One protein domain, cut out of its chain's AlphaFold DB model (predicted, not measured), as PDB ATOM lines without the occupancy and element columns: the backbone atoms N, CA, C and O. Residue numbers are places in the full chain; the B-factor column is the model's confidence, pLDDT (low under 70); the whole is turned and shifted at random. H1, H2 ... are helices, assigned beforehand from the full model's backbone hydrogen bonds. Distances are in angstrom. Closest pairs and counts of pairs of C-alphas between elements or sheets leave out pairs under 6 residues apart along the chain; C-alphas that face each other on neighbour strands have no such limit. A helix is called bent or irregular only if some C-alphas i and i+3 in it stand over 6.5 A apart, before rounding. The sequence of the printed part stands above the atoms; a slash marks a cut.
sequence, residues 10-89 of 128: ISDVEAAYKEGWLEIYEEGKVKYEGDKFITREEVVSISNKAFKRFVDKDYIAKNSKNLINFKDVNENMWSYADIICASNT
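Overview. This is residues 10 to 89 of the 128 residues of the protein "SLH domain-containing protein" of Peptoniphilus sp. oral taxon 836 str. F0141 (UniProt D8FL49). Five short helices are strung along an elongated body, with H3 and H5 crossing at its middle, H1 at one end and H4 at the other; H2 sits on the side of H3 toward H1. After H4 the chain folds back, and H5 comes to lie between H3 and H4. Two long loops, residues 27 to 39 and 67 to 79, carry the chain from H2 to H3 and from H4 back to H5. The printed part has 80 residues with five named helices, in the order H1 H2 H3 H4 H5, and no named strand; the class is all helix. The whole is compact, with a radius of gyration of the C-alphas of 13.3 A, and spans 42 by 23 by 19 A.

Along the chain. H1, residues 10 to 18, begins at C-alpha 10 (456.028, 614.777, 423.377) and measures 12.2 A from first to last C-alpha. H2, residues 23 to 26, is a short helix of four residues. H3, residues 40 to 50, is the longest by residues and measures 15.1 A; its C-alpha 40 is at (473.258, 622.795, 433.973). H4, residues 57 to 66, measures 14.3 A and is irregular: C-alphas 62 and 65 are 8.3 A apart. H5, residues 80 to 87, measures 10.6 A and ends at C-alpha 87 (474.930, 634.290, 436.086).

Arrangement. H1 touches no helix. It is close to H2 but not clearly touching, the closest C-alphas, of Tyr 17 and Glu 23, being 7.5 A apart. H1 and H3 are only just apart, at 8.2 A. H2 touches H3, with the closest C-alphas, of Ile 24 and Ser 45, 7.3 A apart. H3 also touches H5, about perpendicular at 75 degrees, and the closest C-alphas, of Ser 45 and Asp 82, are 5.4 A apart. H4 touches H5 at a steep tilt of 62 degrees, the same way, with the closest C-alphas, of Lys 57 and Ala 81, 5.8 A apart. H3 and H4 are apart. In H1, H3 and H5 every O i to N i+4 pair is within hydrogen-bond range; in H4 it is 4 of 6, and H2 is too short for such a pair.

Size, cuts and confidence. The C-alphas of Ser 11 and Lys 65 are the two farthest apart, at 41.9 A. The printed part has no cut. The link H1 to H2 is tight, H3 to H4 is short, and H2 to H3 and H4 to H5 are long, with 13 residues each. The mean pLDDT of the printed part is 90.7; H4 has a mean of 81, and residue 89 is the one printed residue under 70.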
ATOM      1  N   ILE A  10     455.963 614.449 424.817       94.31
ATOM      2  CA  ILE A  10     456.028 614.777 423.377       94.31
ATOM      3  C   ILE A  10     455.447 616.165 423.100       94.31
ATOM      4  O   ILE A  10     456.102 616.974 422.448       94.31
ATOM      5  N   SER A  11     454.256 616.454 423.628       94.62
ATOM      6  CA  SER A  11     453.572 617.732 423.402       94.62
ATOM      7  C   SER A  11     454.377 618.926 423.904       94.62
ATOM      8  O   SER A  11     454.486 619.931 423.204       94.62
ATOM      9  N   ASP A  12     454.974 618.807 425.089       95.56
ATOM     10  CA  ASP A  12     455.720 619.899 425.719       95.56
ATOM     11  C   ASP A  12     457.038 620.163 424.982       95.56
ATOM     12  O   ASP A  12     457.406 621.310 424.728       95.56
ATOM     13  N   VAL A  13     457.727 619.095 424.571       94.25
ATOM     14  CA  VAL A  13     458.975 619.194 423.804       94.25
ATOM     15  C   VAL A  13     458.719 619.776 422.417       94.25
ATOM     16  O   VAL A  13     459.497 620.609 421.954       94.25
ATOM     17  N   GLU A  14     457.630 619.386 421.752       93.25
ATOM     18  CA  GLU A  14     457.241 619.974 420.468       93.25
ATOM     19  C   GLU A  14     456.869 621.454 420.589       93.25
ATOM     20  O   GLU A  14     457.207 622.235 419.699       93.25
ATOM     21  N   ALA A  15     456.199 621.855 421.671       95.75
ATOM     22  CA  ALA A  15     455.885 623.259 421.924       95.75
ATOM     23  C   ALA A  15     457.166 624.083 422.126       95.75
ATOM     24  O   ALA A  15     457.377 625.066 421.421       95.75
ATOM     25  N   ALA A  16     458.067 623.635 423.002       95.31
ATOM     26  CA  ALA A  16     459.347 624.305 423.235       95.31
ATOM     27  C   ALA A  16     460.237 624.346 421.978       95.31
ATOM     28  O   ALA A  16     460.962 625.318 421.760       95.31
ATOM     29  N   TYR A  17     460.164 623.319 421.124       94.19
ATOM     30  CA  TYR A  17     460.817 623.312 419.816       94.19
ATOM     31  C   TYR A  17     460.236 624.388 418.885       94.19
ATOM     32  O   TYR A  17     460.984 625.185 418.329       94.19
ATOM     33  N   LYS A  18     458.905 624.464 418.757       94.81
ATOM     34  CA  LYS A  18     458.222 625.472 417.921       94.81
ATOM     35  C   LYS A  18     458.486 626.906 418.382       94.81
ATOM     36  O   LYS A  18     458.600 627.792 417.544       94.81
ATOM     37  N   GLU A  19     458.620 627.119 419.688       95.06
ATOM     38  CA  GLU A  19     458.997 628.412 420.272       95.06
ATOM     39  C   GLU A  19     460.499 628.740 420.114       95.06
ATOM     40  O   GLU A  19     460.953 629.816 420.508       95.06
ATOM     41  N   GLY A  20     461.295 627.824 419.549       94.25
ATOM     42  CA  GLY A  20     462.725 628.015 419.295       94.25
ATOM     43  C   GLY A  20     463.607 627.928 420.543       94.25
ATOM     44  O   GLY A  20     464.765 628.344 420.517       94.25
ATOM     45  N   TRP A  21     463.101 627.398 421.661       95.81
ATOM     46  CA  TRP A  21     463.871 627.302 422.911       95.81
ATOM     47  C   TRP A  21     464.942 626.211 422.858       95.81
ATOM     48  O   TRP A  21     465.906 626.240 423.618       95.81
ATOM     49  N   LEU A  22     464.758 625.239 421.965       95.38
ATOM     50  CA  LEU A  22     465.540 624.006 421.887       95.38
ATOM     51  C   LEU A  22     466.612 624.045 420.777       95.38
ATOM     52  O   LEU A  22     467.155 623.004 420.409       95.38
ATOM     53  N   GLU A  23     466.967 625.247 420.307       92.25
ATOM     54  CA  GLU A  23     467.927 625.507 419.219       92.25
ATOM     55  C   GLU A  23     469.302 624.850 419.447       92.25
ATOM     56  O   GLU A  23     469.936 624.392 418.500       92.25
ATOM     57  N   ILE A  24     469.747 624.705 420.704       94.44
ATOM     58  CA  ILE A  24     471.029 624.048 421.027       94.44
ATOM     59  C   ILE A  24     471.118 622.600 420.522       94.44
ATOM     60  O   ILE A  24     472.215 622.105 420.248       94.44
ATOM     61  N   TYR A  25     469.974 621.922 420.399       94.75
ATOM     62  CA  TYR A  25     469.897 620.563 419.874       94.75
ATOM     63  C   TYR A  25     469.852 620.544 418.341       94.75
ATOM     64  O   TYR A  25     470.289 619.570 417.733       94.75
ATOM     65  N   GLU A  26     469.354 621.614 417.718       90.75
ATOM     66  CA  GLU A  26     469.294 621.784 416.259       90.75
ATOM     67  C   GLU A  26     470.666 622.120 415.679       90.75
ATOM     68  O   GLU A  26     471.078 621.545 414.675       90.75
ATOM     69  N   GLU A  27     471.411 622.988 416.363       90.50
ATOM     70  CA  GLU A  27     472.789 623.346 416.015       90.50
ATOM     71  C   GLU A  27     473.786 622.199 416.269       90.50
ATOM     72  O   GLU A  27     474.956 622.300 415.904       90.50
ATOM     73  N   GLY A  28     473.352 621.119 416.928       90.25
ATOM     74  CA  GLY A  28     474.198 619.967 417.244       90.25
ATOM     75  C   GLY A  28     475.242 620.231 418.332       90.25
ATOM     76  O   GLY A  28     476.175 619.440 418.474       90.25
ATOM     77  N   LYS A  29     475.096 621.306 419.122       90.56
ATOM     78  CA  LYS A  29     475.964 621.586 420.285       90.56
ATOM     79  C   LYS A  29     475.847 620.493 421.340       90.56
ATOM     80  O   LYS A  29     476.838 620.114 421.959       90.56
ATOM     81  N   VAL A  30     474.630 619.985 421.519       92.75
ATOM     82  CA  VAL A  30     474.313 618.860 422.396       92.75
ATOM     83  C   VAL A  30     473.370 617.918 421.659       92.75
ATOM     84  O   VAL A  30     472.506 618.345 420.896       92.75
ATOM     85  N   LYS A  31     473.519 616.613 421.880       92.25
ATOM     86  CA  LYS A  31     472.575 615.621 421.367       92.25
ATOM     87  C   LYS A  31     471.345 615.578 422.269       92.25
ATOM     88  O   LYS A  31     471.471 615.314 423.459       92.25
ATOM     89  N   TYR A  32     470.159 615.763 421.695       91.88
ATOM     90  CA  TYR A  32     468.913 615.620 422.444       91.88
ATOM     91  C   TYR A  32     468.673 614.167 422.880       91.88
ATOM     92  O   TYR A  32     468.629 613.261 422.040       91.88
ATOM     93  N   GLU A  33     468.455 613.960 424.180       91.81
ATOM     94  CA  GLU A  33     468.140 612.663 424.783       91.81
ATOM     95  C   GLU A  33     467.047 612.812 425.857       91.81
ATOM     96  O   GLU A  33     467.338 613.074 427.018       91.81
ATOM     97  N   GLY A  34     465.776 612.641 425.472       90.31
ATOM     98  CA  GLY A  34     464.628 613.023 426.312       90.31
ATOM     99  C   GLY A  34     464.438 612.264 427.635       90.31
ATOM    100  O   GLY A  34     463.796 612.796 428.531       90.31
ATOM    101  N   ASP A  35     465.013 611.064 427.776       92.31
ATOM    102  CA  ASP A  35     464.950 610.257 429.010       92.31
ATOM    103  C   ASP A  35     466.178 610.477 429.930       92.31
ATOM    104  O   ASP A  35     466.274 609.869 430.999       92.31
ATOM    105  N   LYS A  36     467.161 611.292 429.516       92.81
ATOM    106  CA  LYS A  36     468.378 611.553 430.301       92.81
ATOM    107  C   LYS A  36     468.249 612.811 431.151       92.81
ATOM    108  O   LYS A  36     467.482 613.722 430.853       92.81
ATOM    109  N   PHE A  37     469.060 612.872 432.206       95.00
ATOM    110  CA  PHE A  37     469.223 614.095 432.979       95.00
ATOM    111  C   PHE A  37     469.787 615.208 432.102       95.00
ATOM    112  O   PHE A  37     470.811 615.031 431.444       95.00
ATOM    113  N   ILE A  38     469.129 616.359 432.159       95.25
ATOM    114  CA  ILE A  38     469.602 617.591 431.547       95.25
ATOM    115  C   ILE A  38     470.766 618.175 432.358       95.25
ATOM    116  O   ILE A  38     470.743 618.186 433.594       95.25
ATOM    117  N   THR A  39     471.795 618.668 431.674       96.31
ATOM    118  CA  THR A  39     472.931 619.334 432.323       96.31
ATOM    119  C   THR A  39     472.613 620.787 432.686       96.31
ATOM    120  O   THR A  39     471.727 621.424 432.116       96.31
ATOM    121  N   ARG A  40     473.380 621.366 433.620       96.38
ATOM    122  CA  ARG A  40     473.258 622.795 433.973       96.38
ATOM    123  C   ARG A  40     473.517 623.713 432.773       96.38
ATOM    124  O   ARG A  40     472.896 624.765 432.688       96.38
ATOM    125  N   GLU A  41     474.412 623.314 431.873       95.62
ATOM    126  CA  GLU A  41     474.760 624.071 430.666       95.62
ATOM    127  C   GLU A  41     473.595 624.120 429.673       95.62
ATOM    128  O   GLU A  41     473.245 625.188 429.179       95.62
ATOM    129  N   GLU A  42     472.925 622.987 429.448       96.88
ATOM    130  CA  GLU A  42     471.709 622.941 428.629       96.88
ATOM    131  C   GLU A  42     470.591 623.793 429.237       96.88
ATOM    132  O   GLU A  42     469.960 624.578 428.529       96.88
ATOM    133  N   VAL A  43     470.378 623.690 430.556       96.81
ATOM    134  CA  VAL A  43     469.334 624.460 431.251       96.81
ATOM    135  C   VAL A  43     469.526 625.960 431.045       96.81
ATOM    136  O   VAL A  43     468.548 626.649 430.752       96.81
ATOM    137  N   VAL A  44     470.750 626.489 431.180       95.62
ATOM    138  CA  VAL A  44     470.978 627.936 431.024       95.62
ATOM    139  C   VAL A  44     470.783 628.401 429.584       95.62
ATOM    140  O   VAL A  44     470.144 629.433 429.382       95.62
ATOM    141  N   SER A  45     471.243 627.638 428.589       95.19
ATOM    142  CA  SER A  45     471.057 628.002 427.181       95.19
ATOM    143  C   SER A  45     469.579 627.979 426.777       95.19
ATOM    144  O   SER A  45     469.102 628.930 426.156       95.19
ATOM    145  N   ILE A  46     468.825 626.955 427.195       96.12
ATOM    146  CA  ILE A  46     467.378 626.868 426.938       96.12
ATOM    147  C   ILE A  46     466.634 627.991 427.671       96.12
ATOM    148  O   ILE A  46     465.799 628.673 427.080       96.12
ATOM    149  N   SER A  47     466.963 628.241 428.943       94.06
ATOM    150  CA  SER A  47     466.301 629.279 429.748       94.06
ATOM    151  C   SER A  47     466.553 630.681 429.199       94.06
ATOM    152  O   SER A  47     465.635 631.497 429.160       94.06
ATOM    153  N   ASN A  48     467.773 630.974 428.733       91.50
ATOM    154  CA  ASN A  48     468.077 632.254 428.093       91.50
ATOM    155  C   ASN A  48     467.154 632.499 426.891       91.50
ATOM    156  O   ASN A  48     466.615 633.596 426.761       91.50
ATOM    157  N   LYS A  49     466.913 631.482 426.058       90.75
ATOM    158  CA  LYS A  49     465.987 631.581 424.920       90.75
ATOM    159  C   LYS A  49     464.532 631.712 425.366       90.75
ATOM    160  O   LYS A  49     463.854 632.633 424.914       90.75
ATOM    161  N   ALA A  50     464.083 630.866 426.291       91.56
ATOM    162  CA  ALA A  50     462.708 630.874 426.793       91.56
ATOM    163  C   ALA A  50     462.316 632.223 427.422       91.56
ATOM    164  O   ALA A  50     461.226 632.737 427.177       91.56
ATOM    165  N   PHE A  51     463.233 632.849 428.165       85.81
ATOM    166  CA  PHE A  51     463.032 634.172 428.764       85.81
ATOM    167  C   PHE A  51     463.443 635.335 427.856       85.81
ATOM    168  O   PHE A  51     463.498 636.474 428.319       85.81
ATOM    169  N   LYS A  52     463.760 635.068 426.581       82.81
ATOM    170  CA  LYS A  52     464.190 636.077 425.599       82.81
ATOM    171  C   LYS A  52     465.364 636.932 426.096       82.81
ATOM    172  O   LYS A  52     465.480 638.111 425.762       82.81
ATOM    173  N   ARG A  53     466.257 636.345 426.902       81.06
ATOM    174  CA  ARG A  53     467.487 637.001 427.353       81.06
ATOM    175  C   ARG A  53     468.406 637.202 426.159       81.06
ATOM    176  O   ARG A  53     468.669 636.285 425.384       81.06
ATOM    177  N   PHE A  54     468.939 638.410 426.040       78.69
ATOM    178  CA  PHE A  54     469.884 638.737 424.984       78.69
ATOM    179  C   PHE A  54     471.315 638.399 425.425       78.69
ATOM    180  O   PHE A  54     471.856 638.999 426.357       78.69
ATOM    181  N   VAL A  55     471.922 637.419 424.753       84.94
ATOM    182  CA  VAL A  55     473.283 636.934 425.027       84.94
ATOM    183  C   VAL A  55     474.292 637.756 424.217       84.94
ATOM    184  O   VAL A  55     474.638 637.415 423.086       84.94
ATOM    185  N   ASP A  56     474.772 638.855 424.799       81.81
ATOM    186  CA  ASP A  56     475.761 639.744 424.174       81.81
ATOM    187  C   ASP A  56     477.188 639.185 424.334       81.81
ATOM    188  O   ASP A  56     477.908 639.487 425.293       81.81
ATOM    189  N   LYS A  57     477.594 638.331 423.387       85.25
ATOM    190  CA  LYS A  57     478.925 637.693 423.373       85.25
ATOM    191  C   LYS A  57     480.062 638.716 423.352       85.25
ATOM    192  O   LYS A  57     481.086 638.517 424.000       85.25
ATOM    193  N   ASP A  58     479.858 639.819 422.643       79.88
ATOM    194  CA  ASP A  58     480.820 640.903 422.486       79.88
ATOM    195  C   ASP A  58     481.076 641.625 423.811       79.88
ATOM    196  O   ASP A  58     482.224 641.896 424.182       79.88
ATOM    197  N   TYR A  59     480.004 641.939 424.537       76.31
ATOM    198  CA  TYR A  59     480.085 642.536 425.863       76.31
ATOM    199  C   TYR A  59     480.750 641.589 426.857       76.31
ATOM    200  O   TYR A  59     481.644 642.017 427.594       76.31
ATOM    201  N   ILE A  60     480.343 640.317 426.858       84.88
ATOM    202  CA  ILE A  60     480.911 639.288 427.735       84.88
ATOM    203  C   ILE A  60     482.421 639.173 427.501       84.88
ATOM    204  O   ILE A  60     483.186 639.262 428.459       84.88
ATOM    205  N   ALA A  61     482.864 639.086 426.245       84.62
ATOM    206  CA  ALA A  61     484.283 639.009 425.909       84.62
ATOM    207  C   ALA A  61     485.064 640.259 426.363       84.62
ATOM    208  O   ALA A  61     486.149 640.147 426.933       84.62
ATOM    209  N   LYS A  62     484.506 641.464 426.173       81.69
ATOM    210  CA  LYS A  62     485.163 642.737 426.545       81.69
ATOM    211  C   LYS A  62     485.213 642.988 428.054       81.69
ATOM    212  O   LYS A  62     486.077 643.734 428.512       81.69
ATOM    213  N   ASN A  63     484.289 642.410 428.821       78.81
ATOM    214  CA  ASN A  63     484.110 642.698 430.247       78.81
ATOM    215  C   ASN A  63     484.312 641.477 431.147       78.81
ATOM    216  O   ASN A  63     484.034 641.575 432.339       78.81
ATOM    217  N   SER A  64     484.817 640.362 430.610       80.00
ATOM    218  CA  SER A  64     484.939 639.075 431.307       80.00
ATOM    219  C   SER A  64     485.517 639.213 432.717       80.00
ATOM    220  O   SER A  64     484.944 638.684 433.657       80.00
ATOM    221  N   LYS A  65     486.559 640.029 432.916       80.75
ATOM    222  CA  LYS A  65     487.194 640.267 434.229       80.75
ATOM    223  C   LYS A  65     486.289 640.894 435.302       80.75
ATOM    224  O   LYS A  65     486.579 640.740 436.483       80.75
ATOM    225  N   ASN A  66     485.246 641.622 434.906       80.06
ATOM    226  CA  ASN A  66     484.344 642.346 435.811       80.06
ATOM    227  C   ASN A  66     483.009 641.624 436.032       80.06
ATOM    228  O   ASN A  66     482.167 642.111 436.785       80.06
ATOM    229  N   LEU A  67     482.789 640.502 435.348       84.56
ATOM    230  CA  LEU A  67     481.589 639.688 435.491       84.56
ATOM    231  C   LEU A  67     481.796 638.623 436.569       84.56
ATOM    232  O   LEU A  67     482.922 638.228 436.884       84.56
ATOM    233  N   ILE A  68     480.696 638.132 437.132       88.06
ATOM    234  CA  ILE A  68     480.705 636.893 437.904       88.06
ATOM    235  C   ILE A  68     481.122 635.776 436.948       88.06
ATOM    236  O   ILE A  68     480.475 635.556 435.923       88.06
ATOM    237  N   ASN A  69     482.214 635.096 437.298       90.81
ATOM    238  CA  ASN A  69     482.766 633.951 436.583       90.81
ATOM    239  C   ASN A  69     482.950 632.778 437.548       90.81
ATOM    240  O   ASN A  69     482.952 632.950 438.770       90.81
ATOM    241  N   PHE A  70     483.175 631.596 436.983       94.31
ATOM    242  CA  PHE A  70     483.401 630.364 437.728       94.31
ATOM    243  C   PHE A  70     484.721 629.732 437.298       94.31
ATOM    244  O   PHE A  70     485.134 629.861 436.149       94.31
ATOM    245  N   LYS A  71     485.402 629.062 438.231       95.19
ATOM    246  CA  LYS A  71     486.729 628.471 437.983       95.19
ATOM    247  C   LYS A  71     486.692 627.330 436.961       95.19
ATOM    248  O   LYS A  71     487.700 627.064 436.321       95.19
ATOM    249  N   ASP A  72     485.555 626.656 436.854       95.25
ATOM    250  CA  ASP A  72     485.277 625.519 435.978       95.25
ATOM    251  C   ASP A  72     484.618 625.923 434.649       95.25
ATOM    252  O   ASP A  72     484.313 625.059 433.832       95.25
ATOM    253  N   VAL A  73     484.428 627.224 434.405       95.12
ATOM    254  CA  VAL A  73     483.810 627.756 433.185       95.12
ATOM    255  C   VAL A  73     484.867 628.481 432.352       95.12
ATOM    256  O   VAL A  73     485.378 629.531 432.733       95.12
ATOM    257  N   ASN A  74     485.191 627.903 431.197       92.50
ATOM    258  CA  ASN A  74     486.221 628.362 430.265       92.50
ATOM    259  C   ASN A  74     485.600 629.027 429.024       92.50
ATOM    260  O   ASN A  74     484.580 628.568 428.517       92.50
ATOM    261  N   GLU A  75     486.257 630.057 428.488       92.56
ATOM    262  CA  GLU A  75     485.789 630.842 427.335       92.56
ATOM    263  C   GLU A  75     485.625 630.037 426.038       92.56
ATOM    264  O   GLU A  75     484.810 630.396 425.192       92.56
ATOM    265  N   ASN A  76     486.341 628.915 425.900       93.69
ATOM    266  CA  ASN A  76     486.213 628.036 424.734       93.69
ATOM    267  C   ASN A  76     485.029 627.053 424.828       93.69
ATOM    268  O   ASN A  76     484.803 626.279 423.900       93.69
ATOM    269  N   MET A  77     484.286 627.035 425.941       94.94
ATOM    270  CA  MET A  77     483.080 626.213 426.066       94.94
ATOM    271  C   MET A  77     481.969 626.784 425.180       94.94
ATOM    272  O   MET A  77     481.730 627.991 425.165       94.94
ATOM    273  N   TRP A  78     481.235 625.919 424.478       95.38
ATOM    274  CA  TRP A  78     480.125 626.337 423.611       95.38
ATOM    275  C   TRP A  78     479.028 627.105 424.375       95.38
ATOM    276  O   TRP A  78     478.353 627.961 423.805       95.38
ATOM    277  N   SER A  79     478.886 626.799 425.665       95.88
ATOM    278  CA  SER A  79     477.920 627.326 426.630       95.88
ATOM    279  C   SER A  79     478.425 628.566 427.378       95.88
ATOM    280  O   SER A  79     477.663 629.168 428.134       95.88
ATOM    281  N   TYR A  80     479.689 628.974 427.191       95.75
ATOM    282  CA  TYR A  80     480.338 630.012 428.003       95.75
ATOM    283  C   TYR A  80     479.501 631.291 428.091       95.75
ATOM    284  O   TYR A  80     479.164 631.759 429.178       95.75
ATOM    285  N   ALA A  81     479.109 631.835 426.938       93.00
ATOM    286  CA  ALA A  81     478.343 633.073 426.888       93.00
ATOM    287  C   ALA A  81     476.957 632.934 427.543       93.00
ATOM    288  O   ALA A  81     476.500 633.870 428.197       93.00
ATOM    289  N   ASP A  82     476.311 631.772 427.420       94.19
ATOM    290  CA  ASP A  82     475.020 631.506 428.055       94.19
ATOM    291  C   ASP A  82     475.136 631.438 429.577       94.19
ATOM    292  O   ASP A  82     474.326 632.047 430.281       94.19
ATOM    293  N   ILE A  83     476.170 630.760 430.089       95.62
ATOM    294  CA  ILE A  83     476.450 630.653 431.525       95.62
ATOM    295  C   ILE A  83     476.730 632.033 432.116       95.62
ATOM    296  O   ILE A  83     476.135 632.403 433.133       95.62
ATOM    297  N   ILE A  84     477.606 632.816 431.481       93.19
ATOM    298  CA  ILE A  84     477.929 634.165 431.952       93.19
ATOM    299  C   ILE A  84     476.697 635.073 431.862       93.19
ATOM    300  O   ILE A  84     476.439 635.822 432.805       93.19
ATOM    301  N   CYS A  85     475.898 634.965 430.795       89.19
ATOM    302  CA  CYS A  85     474.651 635.713 430.651       89.19
ATOM    303  C   CYS A  85     473.637 635.384 431.750       89.19
ATOM    304  O   CYS A  85     473.026 636.294 432.304       89.19
ATOM    305  N   ALA A  86     473.460 634.110 432.095       90.50
ATOM    306  CA  ALA A  86     472.521 633.689 433.133       90.50
ATOM    307  C   ALA A  86     473.003 634.054 434.548       90.50
ATOM    308  O   ALA A  86     472.196 634.362 435.423       90.50
ATOM    309  N   SER A  87     474.319 634.051 434.769       90.19
ATOM    310  CA  SER A  87     474.930 634.290 436.086       90.19
ATOM    311  C   SER A  87     475.099 635.765 436.423       90.19
ATOM    312  O   SER A  87     475.343 636.120 437.575       90.19
ATOM    313  N   ASN A  88     474.980 636.632 435.422       83.69
ATOM    314  CA  ASN A  88     475.105 638.065 435.586       83.69
ATOM    315  C   ASN A  88     473.770 638.728 435.284       83.69
ATOM    316  O   ASN A  88     473.119 638.484 434.270       83.69
ATOM    317  N   THR A  89     473.363 639.617 436.181       67.44
ATOM    318  CA  THR A  89     472.291 640.547 435.872       67.44
ATOM    319  C   THR A  89     472.919 641.759 435.213       67.44
ATOM    320  O   THR A  89     473.739 642.460 435.794       67.44
TER     321      THR A  89